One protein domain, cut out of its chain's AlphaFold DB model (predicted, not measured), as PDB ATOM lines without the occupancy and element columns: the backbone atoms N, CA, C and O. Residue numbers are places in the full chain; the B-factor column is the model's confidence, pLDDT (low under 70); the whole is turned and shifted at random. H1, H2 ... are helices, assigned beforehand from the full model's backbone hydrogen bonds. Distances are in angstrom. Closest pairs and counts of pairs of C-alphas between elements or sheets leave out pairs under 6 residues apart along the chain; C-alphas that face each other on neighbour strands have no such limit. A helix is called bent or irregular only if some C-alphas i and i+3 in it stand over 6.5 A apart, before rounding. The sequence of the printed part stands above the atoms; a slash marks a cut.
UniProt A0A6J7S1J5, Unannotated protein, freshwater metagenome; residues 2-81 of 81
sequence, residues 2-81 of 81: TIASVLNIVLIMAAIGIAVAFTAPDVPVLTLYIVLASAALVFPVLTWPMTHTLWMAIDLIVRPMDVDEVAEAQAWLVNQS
ATOM      1  N   THR A   2      54.482 -41.961  35.465       77.75
ATOM      2  CA  THR A   2      55.442 -40.843  35.603       77.75
ATOM      3  C   THR A   2      55.017 -39.526  34.933       77.75
ATOM      4  O   THR A   2      55.070 -38.491  35.585       77.75
ATOM      5  N   ILE A   3      54.543 -39.533  33.679       83.38
ATOM      6  CA  ILE A   3      54.166 -38.294  32.954       83.38
ATOM      7  C   ILE A   3      53.000 -37.557  33.628       83.38
ATOM      8  O   ILE A   3      53.070 -36.348  33.834       83.38
ATOM      9  N   ALA A   4      51.949 -38.279  34.024       80.50
ATOM     10  CA  ALA A   4      50.805 -37.686  34.714       80.50
ATOM     11  C   ALA A   4      51.211 -37.058  36.059       80.50
ATOM     12  O   ALA A   4      50.765 -35.963  36.391       80.50
ATOM     13  N   SER A   5      52.110 -37.710  36.805       80.06
ATOM     14  CA  SER A   5      52.671 -37.149  38.036       80.06
ATOM     15  C   SER A   5      53.502 -35.891  37.775       80.06
ATOM     16  O   SER A   5      53.355 -34.919  38.509       80.06
ATOM     17  N   VAL A   6      54.323 -35.870  36.718       87.69
ATOM     18  CA  VAL A   6      55.102 -34.680  36.332       87.69
ATOM     19  C   VAL A   6      54.176 -33.510  35.993       87.69
ATOM     20  O   VAL A   6      54.370 -32.417  36.521       87.69
ATOM     21  N   LEU A   7      53.139 -33.735  35.182       85.19
ATOM     22  CA  LEU A   7      52.165 -32.695  34.833       85.19
ATOM     23  C   LEU A   7      51.440 -32.153  36.070       85.19
ATOM     24  O   LEU A   7      51.284 -30.942  36.204       85.19
ATOM     25  N   ASN A   8      51.054 -33.029  37.001       83.94
ATOM     26  CA  ASN A   8      50.396 -32.622  38.240       83.94
ATOM     27  C   ASN A   8      51.320 -31.760  39.122       83.94
ATOM     28  O   ASN A   8      50.920 -30.695  39.583       83.94
ATOM     29  N   ILE A   9      52.587 -32.159  39.287       86.62
ATOM     30  CA  ILE A   9      53.572 -31.373  40.046       86.62
ATOM     31  C   ILE A   9      53.776 -29.990  39.410       86.62
ATOM     32  O   ILE A   9      53.761 -28.988  40.119       86.62
ATOM     33  N   VAL A  10      53.916 -29.913  38.082       90.81
ATOM     34  CA  VAL A  10      54.070 -28.633  37.366       90.81
ATOM     35  C   VAL A  10      52.847 -27.731  37.564       90.81
ATOM     36  O   VAL A  10      53.004 -26.541  37.833       90.81
ATOM     37  N   LEU A  11      51.635 -28.287  37.493       88.06
ATOM     38  CA  LEU A  11      50.395 -27.540  37.723       88.06
ATOM     39  C   LEU A  11      50.287 -27.020  39.162       88.06
ATOM     40  O   LEU A  11      49.914 -25.866  39.361       88.06
ATOM     41  N   ILE A  12      50.659 -27.830  40.158       88.50
ATOM     42  CA  ILE A  12      50.690 -27.406  41.565       88.50
ATOM     43  C   ILE A  12      51.698 -26.268  41.761       88.50
ATOM     44  O   ILE A  12      51.373 -25.268  42.398       88.50
ATOM     45  N   MET A  13      52.894 -26.373  41.174       91.44
ATOM     46  CA  MET A  13      53.904 -25.312  41.245       91.44
ATOM     47  C   MET A  13      53.413 -24.006  40.610       91.44
ATOM     48  O   MET A  13      53.611 -22.933  41.180       91.44
ATOM     49  N   ALA A  14      52.724 -24.087  39.469       94.25
ATOM     50  CA  ALA A  14      52.102 -22.925  38.841       94.25
ATOM     51  C   ALA A  14      51.004 -22.317  39.732       94.25
ATOM     52  O   ALA A  14      50.977 -21.102  39.925       94.25
ATOM     53  N   ALA A  15      50.142 -23.146  40.331       90.94
ATOM     54  CA  ALA A  15      49.093 -22.697  41.245       90.94
ATOM     55  C   ALA A  15      49.668 -21.989  42.484       90.94
ATOM     56  O   ALA A  15      49.160 -20.939  42.877       90.94
ATOM     57  N   ILE A  16      50.758 -22.515  43.057       91.88
ATOM     58  CA  ILE A  16      51.498 -21.868  44.151       91.88
ATOM     59  C   ILE A  16      52.023 -20.502  43.700       91.88
ATOM     60  O   ILE A  16      51.787 -19.506  44.380       91.88
ATOM     61  N   GLY A  17      52.703 -20.439  42.550       93.38
ATOM     62  CA  GLY A  17      53.265 -19.192  42.025       93.38
ATOM     63  C   GLY A  17      52.204 -18.112  41.807       93.38
ATOM     64  O   GLY A  17      52.395 -16.969  42.218       93.38
ATOM     65  N   ILE A  18      51.056 -18.488  41.237       94.81
ATOM     66  CA  ILE A  18      49.909 -17.594  41.045       94.81
ATOM     67  C   ILE A  18      49.377 -17.110  42.399       94.81
ATOM     68  O   ILE A  18      49.234 -15.908  42.607       94.81
ATOM     69  N   ALA A  19      49.120 -18.021  43.340       91.38
ATOM     70  CA  ALA A  19      48.573 -17.663  44.646       91.38
ATOM     71  C   ALA A  19      49.487 -16.701  45.420       91.38
ATOM     72  O   ALA A  19      49.010 -15.726  46.002       91.38
ATOM     73  N   VAL A  20      50.802 -16.935  45.390       92.94
ATOM     74  CA  VAL A  20      51.798 -16.055  46.016       92.94
ATOM     75  C   VAL A  20      51.818 -14.685  45.341       92.94
ATOM     76  O   VAL A  20      51.789 -13.674  46.036       92.94
ATOM     77  N   ALA A  21      51.802 -14.627  44.006       94.94
ATOM     78  CA  ALA A  21      51.798 -13.362  43.274       94.94
ATOM     79  C   ALA A  21      50.589 -12.474  43.624       94.94
ATOM     80  O   ALA A  21      50.729 -11.256  43.690       94.94
ATOM     81  N   PHE A  22      49.423 -13.074  43.889       94.75
ATOM     82  CA  PHE A  22      48.204 -12.345  44.264       94.75
ATOM     83  C   PHE A  22      48.103 -11.977  45.746       94.75
ATOM     84  O   PHE A  22      47.334 -11.084  46.090       94.75
ATOM     85  N   THR A  23      48.828 -12.669  46.623       93.12
ATOM     86  CA  THR A  23      48.728 -12.473  48.081       93.12
ATOM     87  C   THR A  23      49.946 -11.783  48.686       93.12
ATOM     88  O   THR A  23      49.934 -11.450  49.866       93.12
ATOM     89  N   ALA A  24      50.989 -11.523  47.894       91.50
ATOM     90  CA  ALA A  24      52.160 -10.786  48.344       91.50
ATOM     91  C   ALA A  24      51.819  -9.326  48.724       91.50
ATOM     92  O   ALA A  24      51.005  -8.689  48.050       91.50
ATOM     93  N   PRO A  25      52.477  -8.759  49.757       90.62
ATOM     94  CA  PRO A  25      53.557  -9.357  50.557       90.62
ATOM     95  C   PRO A  25      53.081 -10.283  51.692       90.62
ATOM     96  O   PRO A  25      53.831 -11.173  52.091       90.62
ATOM     97  N   ASP A  26      51.850 -10.122  52.179       92.19
ATOM     98  CA  ASP A  26      51.298 -10.889  53.305       92.19
ATOM     99  C   ASP A  26      50.651 -12.201  52.839       92.19
ATOM    100  O   ASP A  26      49.433 -12.386  52.857       92.19
ATOM    101  N   VAL A  27      51.497 -13.144  52.423       93.50
ATOM    102  CA  VAL A  27      51.066 -14.456  51.930       93.50
ATOM    103  C   VAL A  27      50.506 -15.307  53.085       93.50
ATOM    104  O   VAL A  27      51.254 -15.665  54.001       93.50
ATOM    105  N   PRO A  28      49.228 -15.736  53.051       93.00
ATOM    106  CA  PRO A  28      48.635 -16.565  54.098       93.00
ATOM    107  C   PRO A  28      49.027 -18.041  53.913       93.00
ATOM    108  O   PRO A  28      48.221 -18.877  53.497       93.00
ATOM    109  N   VAL A  29      50.286 -18.369  54.223       93.06
ATOM    110  CA  VAL A  29      50.918 -19.672  53.932       93.06
ATOM    111  C   VAL A  29      50.116 -20.857  54.472       93.06
ATOM    112  O   VAL A  29      49.925 -21.833  53.753       93.06
ATOM    113  N   LEU A  30      49.613 -20.779  55.710       92.81
ATOM    114  CA  LEU A  30      48.851 -21.876  56.318       92.81
ATOM    115  C   LEU A  30      47.555 -22.165  55.549       92.81
ATOM    116  O   LEU A  30      47.262 -23.318  55.240       92.81
ATOM    117  N   THR A  31      46.802 -21.118  55.206       92.56
ATOM    118  CA  THR A  31      45.557 -21.245  54.439       92.56
ATOM    119  C   THR A  31      45.839 -21.810  53.052       92.56
ATOM    120  O   THR A  31      45.173 -22.754  52.630       92.56
ATOM    121  N   LEU A  32      46.859 -21.287  52.362       91.31
ATOM    122  CA  LEU A  32      47.258 -21.786  51.046       91.31
ATOM    123  C   LEU A  32      47.698 -23.248  51.099       91.31
ATOM    124  O   LEU A  32      47.292 -24.028  50.242       91.31
ATOM    125  N   TYR A  33      48.469 -23.639  52.114       90.94
ATOM    126  CA  TYR A  33      48.900 -25.020  52.296       90.94
ATOM    127  C   TYR A  33      47.708 -25.963  52.465       90.94
ATOM    128  O   TYR A  33      47.623 -26.963  51.759       90.94
ATOM    129  N   ILE A  34      46.761 -25.634  53.348       95.31
ATOM    130  CA  ILE A  34      45.577 -26.470  53.586       95.31
ATOM    131  C   ILE A  34      44.756 -26.614  52.301       95.31
ATOM    132  O   ILE A  34      44.372 -27.727  51.942       95.31
ATOM    133  N   VAL A  35      44.518 -25.509  51.588       92.06
ATOM    134  CA  VAL A  35      43.739 -25.514  50.342       92.06
ATOM    135  C   VAL A  35      44.437 -26.338  49.263       92.06
ATOM    136  O   VAL A  35      43.817 -27.224  48.676       92.06
ATOM    137  N   LEU A  36      45.725 -26.093  49.019       89.81
ATOM    138  CA  LEU A  36      46.477 -26.768  47.964       89.81
ATOM    139  C   LEU A  36      46.713 -28.246  48.278       89.81
ATOM    140  O   LEU A  36      46.574 -29.074  47.382       89.81
ATOM    141  N   ALA A  37      47.000 -28.606  49.531       90.69
ATOM    142  CA  ALA A  37      47.128 -30.001  49.946       90.69
ATOM    143  C   ALA A  37      45.797 -30.754  49.805       90.69
ATOM    144  O   ALA A  37      45.768 -31.870  49.288       90.69
ATOM    145  N   SER A  38      44.681 -30.127  50.194       93.12
ATOM    146  CA  SER A  38      43.348 -30.717  50.022       93.12
ATOM    147  C   SER A  38      43.016 -30.902  48.543       93.12
ATOM    148  O   SER A  38      42.589 -31.980  48.132       93.12
ATOM    149  N   ALA A  39      43.272 -29.883  47.720       89.19
ATOM    150  CA  ALA A  39      43.080 -29.962  46.278       89.19
ATOM    151  C   ALA A  39      43.952 -31.061  45.649       89.19
ATOM    152  O   ALA A  39      43.449 -31.840  44.843       89.19
ATOM    153  N   ALA A  40      45.215 -31.189  46.065       86.88
ATOM    154  CA  ALA A  40      46.135 -32.211  45.569       86.88
ATOM    155  C   ALA A  40      45.677 -33.647  45.871       86.88
ATOM    156  O   ALA A  40      46.061 -34.561  45.147       86.88
ATOM    157  N   LEU A  41      44.851 -33.857  46.898       89.06
ATOM    158  CA  LEU A  41      44.257 -35.162  47.203       89.06
ATOM    159  C   LEU A  41      42.919 -35.368  46.483       89.06
ATOM    160  O   LEU A  41      42.663 -36.440  45.938       89.06
ATOM    161  N   VAL A  42      42.068 -34.342  46.459       91.44
ATOM    162  CA  VAL A  42      40.701 -34.435  45.928       91.44
ATOM    163  C   VAL A  42      40.683 -34.454  44.398       91.44
ATOM    164  O   VAL A  42      40.002 -35.286  43.798       91.44
ATOM    165  N   PHE A  43      41.441 -33.572  43.741       87.06
ATOM    166  CA  PHE A  43      41.404 -33.444  42.283       87.06
ATOM    167  C   PHE A  43      41.819 -34.718  41.542       87.06
ATOM    168  O   PHE A  43      41.101 -35.088  40.612       87.06
ATOM    169  N   PRO A  44      42.904 -35.428  41.911       84.50
ATOM    170  CA  PRO A  44      43.279 -36.658  41.221       84.50
ATOM    171  C   PRO A  44      42.193 -37.723  41.287       84.50
ATOM    172  O   PRO A  44      41.975 -38.410  40.300       84.50
ATOM    173  N   VAL A  45      41.476 -37.826  42.408       90.38
ATOM    174  CA  VAL A  45      40.376 -38.787  42.561       90.38
ATOM    175  C   VAL A  45      39.203 -38.407  41.659       90.38
ATOM    176  O   VAL A  45      38.701 -39.246  40.915       90.38
ATOM    177  N   LEU A  46      38.797 -37.134  41.669       91.25
ATOM    178  CA  LEU A  46      37.661 -36.662  40.870       91.25
ATOM    179  C   LEU A  46      37.939 -36.683  39.363       91.25
ATOM    180  O   LEU A  46      37.043 -36.933  38.561       91.25
ATOM    181  N   THR A  47      39.182 -36.416  38.970       87.81
ATOM    182  CA  THR A  47      39.591 -36.350  37.561       87.81
ATOM    183  C   THR A  47      40.175 -37.661  37.046       87.81
ATOM    184  O   THR A  47      40.447 -37.762  35.848       87.81
ATOM    185  N   TRP A  48      40.326 -38.679  37.902       88.56
ATOM    186  CA  TRP A  48      40.830 -39.999  37.524       88.56
ATOM    187  C   TRP A  48      40.107 -40.611  36.318       88.56
ATOM    188  O   TRP A  48      40.808 -40.974  35.373       88.56
ATOM    189  N   PRO A  49      38.757 -40.693  36.264       92.06
ATOM    190  CA  PRO A  49      38.089 -41.342  35.137       92.06
ATOM    191  C   PRO A  49      38.353 -40.611  33.816       92.06
ATOM    192  O   PRO A  49      38.658 -41.254  32.816       92.06
ATOM    193  N   MET A  50      38.328 -39.273  33.816       92.44
ATOM    194  CA  MET A  50      38.642 -38.471  32.624       92.44
ATOM    195  C   MET A  50      40.108 -38.596  32.211       92.44
ATOM    196  O   MET A  50      40.428 -38.689  31.032       92.44
ATOM    197  N   THR A  51      41.016 -38.603  33.184       89.25
ATOM    198  CA  THR A  51      42.449 -38.764  32.926       89.25
ATOM    199  C   THR A  51      42.724 -40.143  32.332       89.25
ATOM    200  O   THR A  51      43.506 -40.265  31.396       89.25
ATOM    201  N   HIS A  52      42.057 -41.180  32.840       90.38
ATOM    202  CA  HIS A  52      42.199 -42.542  32.345       90.38
ATOM    203  C   HIS A  52      41.722 -42.675  30.895       90.38
ATOM    204  O   HIS A  52      42.463 -43.192  30.060       90.38
ATOM    205  N   THR A  53      40.539 -42.147  30.571       93.69
ATOM    206  CA  THR A  53      40.021 -42.177  29.195       93.69
ATOM    207  C   THR A  53      40.867 -41.337  28.244       93.69
ATOM    208  O   THR A  53      41.138 -41.776  27.132       93.69
ATOM    209  N   LEU A  54      41.344 -40.167  28.682       92.50
ATOM    210  CA  LEU A  54      42.224 -39.315  27.884       92.50
ATOM    211  C   LEU A  54      43.523 -40.035  27.520       92.50
ATOM    212  O   LEU A  54      43.911 -40.043  26.356       92.50
ATOM    213  N   TRP A  55      44.192 -40.652  28.496       91.19
ATOM    214  CA  TRP A  55      45.437 -41.369  28.222       91.19
ATOM    215  C   TRP A  55      45.216 -42.604  27.361       91.19
ATOM    216  O   TRP A  55      46.037 -42.861  26.491       91.19
ATOM    217  N   MET A  56      44.107 -43.321  27.547       92.44
ATOM    218  CA  MET A  56      43.739 -44.435  26.674       92.44
ATOM    219  C   MET A  56      43.502 -43.969  25.231       92.44
ATOM    220  O   MET A  56      43.986 -44.594  24.295       92.44
ATOM    221  N   ALA A  57      42.825 -42.836  25.035       93.31
ATOM    222  CA  ALA A  57      42.628 -42.263  23.707       93.31
ATOM    223  C   ALA A  57      43.951 -41.818  23.066       93.31
ATOM    224  O   ALA A  57      44.178 -42.073  21.887       93.31
ATOM    225  N   ILE A  58      44.840 -41.183  23.837       93.62
ATOM    226  CA  ILE A  58      46.179 -40.804  23.363       93.62
ATOM    227  C   ILE A  58      46.979 -42.049  22.970       93.62
ATOM    228  O   ILE A  58      47.620 -42.041  21.922       93.62
ATOM    229  N   ASP A  59      46.924 -43.110  23.776       92.06
ATOM    230  CA  ASP A  59      47.610 -44.369  23.486       92.06
ATOM    231  C   ASP A  59      47.137 -44.961  22.154       92.06
ATOM    232  O   ASP A  59      47.964 -45.255  21.299       92.06
ATOM    233  N   LEU A  60      45.823 -44.987  21.907       93.12
ATOM    234  CA  LEU A  60      45.244 -45.441  20.635       93.12
ATOM    235  C   LEU A  60      45.606 -44.552  19.436       93.12
ATOM    236  O   LEU A  60      45.672 -45.035  18.309       93.12
ATOM    237  N   ILE A  61      45.840 -43.254  19.644       94.31
ATOM    238  CA  ILE A  61      46.307 -42.354  18.576       94.31
ATOM    239  C   ILE A  61      47.771 -42.646  18.231       94.31
ATOM    240  O   ILE A  61      48.142 -42.642  17.059       94.31
ATOM    241  N   VAL A  62      48.608 -42.871  19.245       94.94
ATOM    242  CA  VAL A  62      50.047 -43.120  19.073       94.94
ATOM    243  C   VAL A  62      50.305 -44.532  18.554       94.94
ATOM    244  O   VAL A  62      51.172 -44.734  17.705       94.94
ATOM    245  N   ARG A  63      49.540 -45.503  19.049       93.50
ATOM    246  CA  ARG A  63      49.562 -46.902  18.647       93.50
ATOM    247  C   ARG A  63      48.130 -47.346  18.327       93.50
ATOM    248  O   ARG A  63      47.443 -47.886  19.196       93.50
ATOM    249  N   PRO A  64      47.678 -47.127  17.082       92.19
ATOM    250  CA  PRO A  64      46.404 -47.654  16.620       92.19
ATOM    251  C   PRO A  64      46.389 -49.178  16.727       92.19
ATOM    252  O   PRO A  64      47.409 -49.824  16.478       92.19
ATOM    253  N   MET A  65      45.234 -49.737  17.085       90.75
ATOM    254  CA  MET A  65      45.050 -51.186  17.134       90.75
ATOM    255  C   MET A  65      45.089 -51.781  15.731       90.75
ATOM    256  O   MET A  65      44.518 -51.213  14.794       90.75
ATOM    257  N   ASP A  66      45.722 -52.944  15.609       92.00
ATOM    258  CA  ASP A  66      45.670 -53.723  14.375       92.00
ATOM    259  C   ASP A  66      44.299 -54.398  14.213       92.00
ATOM    260  O   ASP A  66      43.559 -54.599  15.179       92.00
ATOM    261  N   VAL A  67      43.946 -54.772  12.986       91.75
ATOM    262  CA  VAL A  67      42.659 -55.408  12.669       91.75
ATOM    263  C   VAL A  67      42.433 -56.698  13.462       91.75
ATOM    264  O   VAL A  67      41.307 -56.957  13.893       91.75
ATOM    265  N   ASP A  68      43.498 -57.456  13.723       92.56
ATOM    266  CA  ASP A  68      43.443 -58.692  14.506       92.56
ATOM    267  C   ASP A  68      43.198 -58.407  16.002       92.56
ATOM    268  O   ASP A  68      42.369 -59.065  16.632       92.56
ATOM    269  N   GLU A  69      43.837 -57.368  16.557       89.81
ATOM    270  CA  GLU A  69      43.635 -56.928  17.949       89.81
ATOM    271  C   GLU A  69      42.199 -56.407  18.164       89.81
ATOM    272  O   GLU A  69      41.587 -56.635  19.211       89.81
ATOM    273  N   VAL A  70      41.624 -55.730  17.162       91.25
ATOM    274  CA  VAL A  70      40.226 -55.272  17.204       91.25
ATOM    275  C   VAL A  70      39.258 -56.458  17.195       91.25
ATOM    276  O   VAL A  70      38.278 -56.450  17.946       91.25
ATOM    277  N   ALA A  71      39.520 -57.481  16.377       92.31
ATOM    278  CA  ALA A  71      38.692 -58.684  16.316       92.31
ATOM    279  C   ALA A  71      38.712 -59.462  17.644       92.31
ATOM    280  O   ALA A  71      37.660 -59.898  18.118       92.31
ATOM    281  N   GLU A  72      39.879 -59.576  18.281       92.06
ATOM    282  CA  GLU A  72      40.024 -60.196  19.601       92.06
ATOM    283  C   GLU A  72      39.254 -59.422  20.683       92.06
ATOM    284  O   GLU A  72      38.484 -60.014  21.446       92.06
ATOM    285  N   ALA A  73      39.384 -58.091  20.711       88.81
ATOM    286  CA  ALA A  73      38.663 -57.247  21.662       88.81
ATOM    287  C   ALA A  73      37.134 -57.367  21.510       88.81
ATOM    288  O   ALA A  73      36.410 -57.429  22.505       88.81
ATOM    289  N   GLN A  74      36.630 -57.450  20.273       91.56
ATOM    290  CA  GLN A  74      35.207 -57.685  20.002       91.56
ATOM    291  C   GLN A  74      34.743 -59.065  20.485       91.56
ATOM    292  O   GLN A  74      33.693 -59.167  21.120       91.56
ATOM    293  N   ALA A  75      35.526 -60.118  20.240       92.94
ATOM    294  CA  ALA A  75      35.199 -61.462  20.713       92.94
ATOM    295  C   ALA A  75      35.132 -61.532  22.250       92.94
ATOM    296  O   ALA A  75      34.238 -62.176  22.803       92.94
ATOM    297  N   TRP A  76      36.028 -60.824  22.947       92.12
ATOM    298  CA  TRP A  76      36.005 -60.720  24.407       92.12
ATOM    299  C   TRP A  76      34.739 -60.030  24.929       92.12
ATOM    300  O   TRP A  76      34.122 -60.535  25.865       92.12
ATOM    301  N   LEU A  77      34.319 -58.921  24.306       91.00
ATOM    302  CA  LEU A  77      33.112 -58.182  24.705       91.00
ATOM    303  C   LEU A  77      31.850 -59.046  24.604       91.00
ATOM    304  O   LEU A  77      31.017 -59.019  25.506       91.00
ATOM    305  N   VAL A  78      31.736 -59.839  23.534       93.31
ATOM    306  CA  VAL A  78      30.608 -60.761  23.318       93.31
ATOM    307  C   VAL A  78      30.605 -61.906  24.336       93.31
ATOM    308  O   VAL A  78      29.545 -62.379  24.725       93.31
ATOM    309  N   ASN A  79      31.775 -62.357  24.791       91.56
ATOM    310  CA  ASN A  79      31.882 -63.448  25.762       91.56
ATOM    311  C   ASN A  79      31.641 -62.999  27.220       91.56
ATOM    312  O   ASN A  79      31.540 -63.843  28.108       91.56
ATOM    313  N   GLN A  80      31.588 -61.686  27.484       82.44
ATOM    314  CA  GLN A  80      31.281 -61.119  28.806       82.44
ATOM    315  C   GLN A  80      29.821 -60.671  28.985       82.44
ATOM    316  O   GLN A  80      29.444 -60.328  30.107       82.44
ATOM    317  N   SER A  81      29.017 -60.661  27.915       55.09
ATOM    318  CA  SER A  81      27.570 -60.386  27.950       55.09
ATOM    319  C   SER A  81      26.749 -61.652  28.156       55.09
ATOM    320  O   SER A  81      25.788 -61.600  28.954       55.09
TER     321      SER A  81
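AT A GLANCE: This is residues 2 to 81 of the 81 residues of the protein "Unannotated protein" of freshwater metagenome (UniProt A0A6J7S1J5). A helical hairpin of H1 and H2a runs on through a bend into the arm H2b, and H3 sticks out beyond it as a separate tail. The whole is open and extended, with few contacts: radius of gyration of the C-alphas 20.2 A, spans 62 by 27 by 17 A. The printed part has 80 residues, all helix by class, with H1, H2 and H3 in that order and no named strand.

HOW THE PARTS SIT: Start at H1, residues 2 to 23, and H2, residues 29 to 62, assigned as one helix by its hydrogen bonds but bent: C-alphas 46 and 49 are 7.4 A apart. Its arms H2a, residues 29 to 46, and H2b, residues 49 to 62, stand at a steep tilt of 63 degrees. H1, with residues 12 to 19 alone, touches residues 32 to 40 of H2a as a hairpin; the closest C-alphas, of Ile 12 and Leu 36, are 7.7 A apart. They run opposite ways at a shallow tilt of 33 degrees, only just short of steep. H3, residues 67 to 79, is apart from H1, H2a and H2b. Every O i to N i+4 pair is within hydrogen-bond range in H1, H2b and H3; in H2a, 12 of 14.

IN THESE COORDINATES: Find C-alpha 2 at (55.442, -40.843, 35.603); H1 runs 31.7 A from there. H2a spans 25.2 A, H2b 20.1 A and H3 18.8 A, ending at C-alpha 79, (31.882, -63.448, 25.762).

THE WHOLE: Look to Pro 25 and Asn 79 for the C-alphas farthest apart, 63.3 A. Both links are tight, and the printed part has no cut. Only residue 81 has pLDDT under 70.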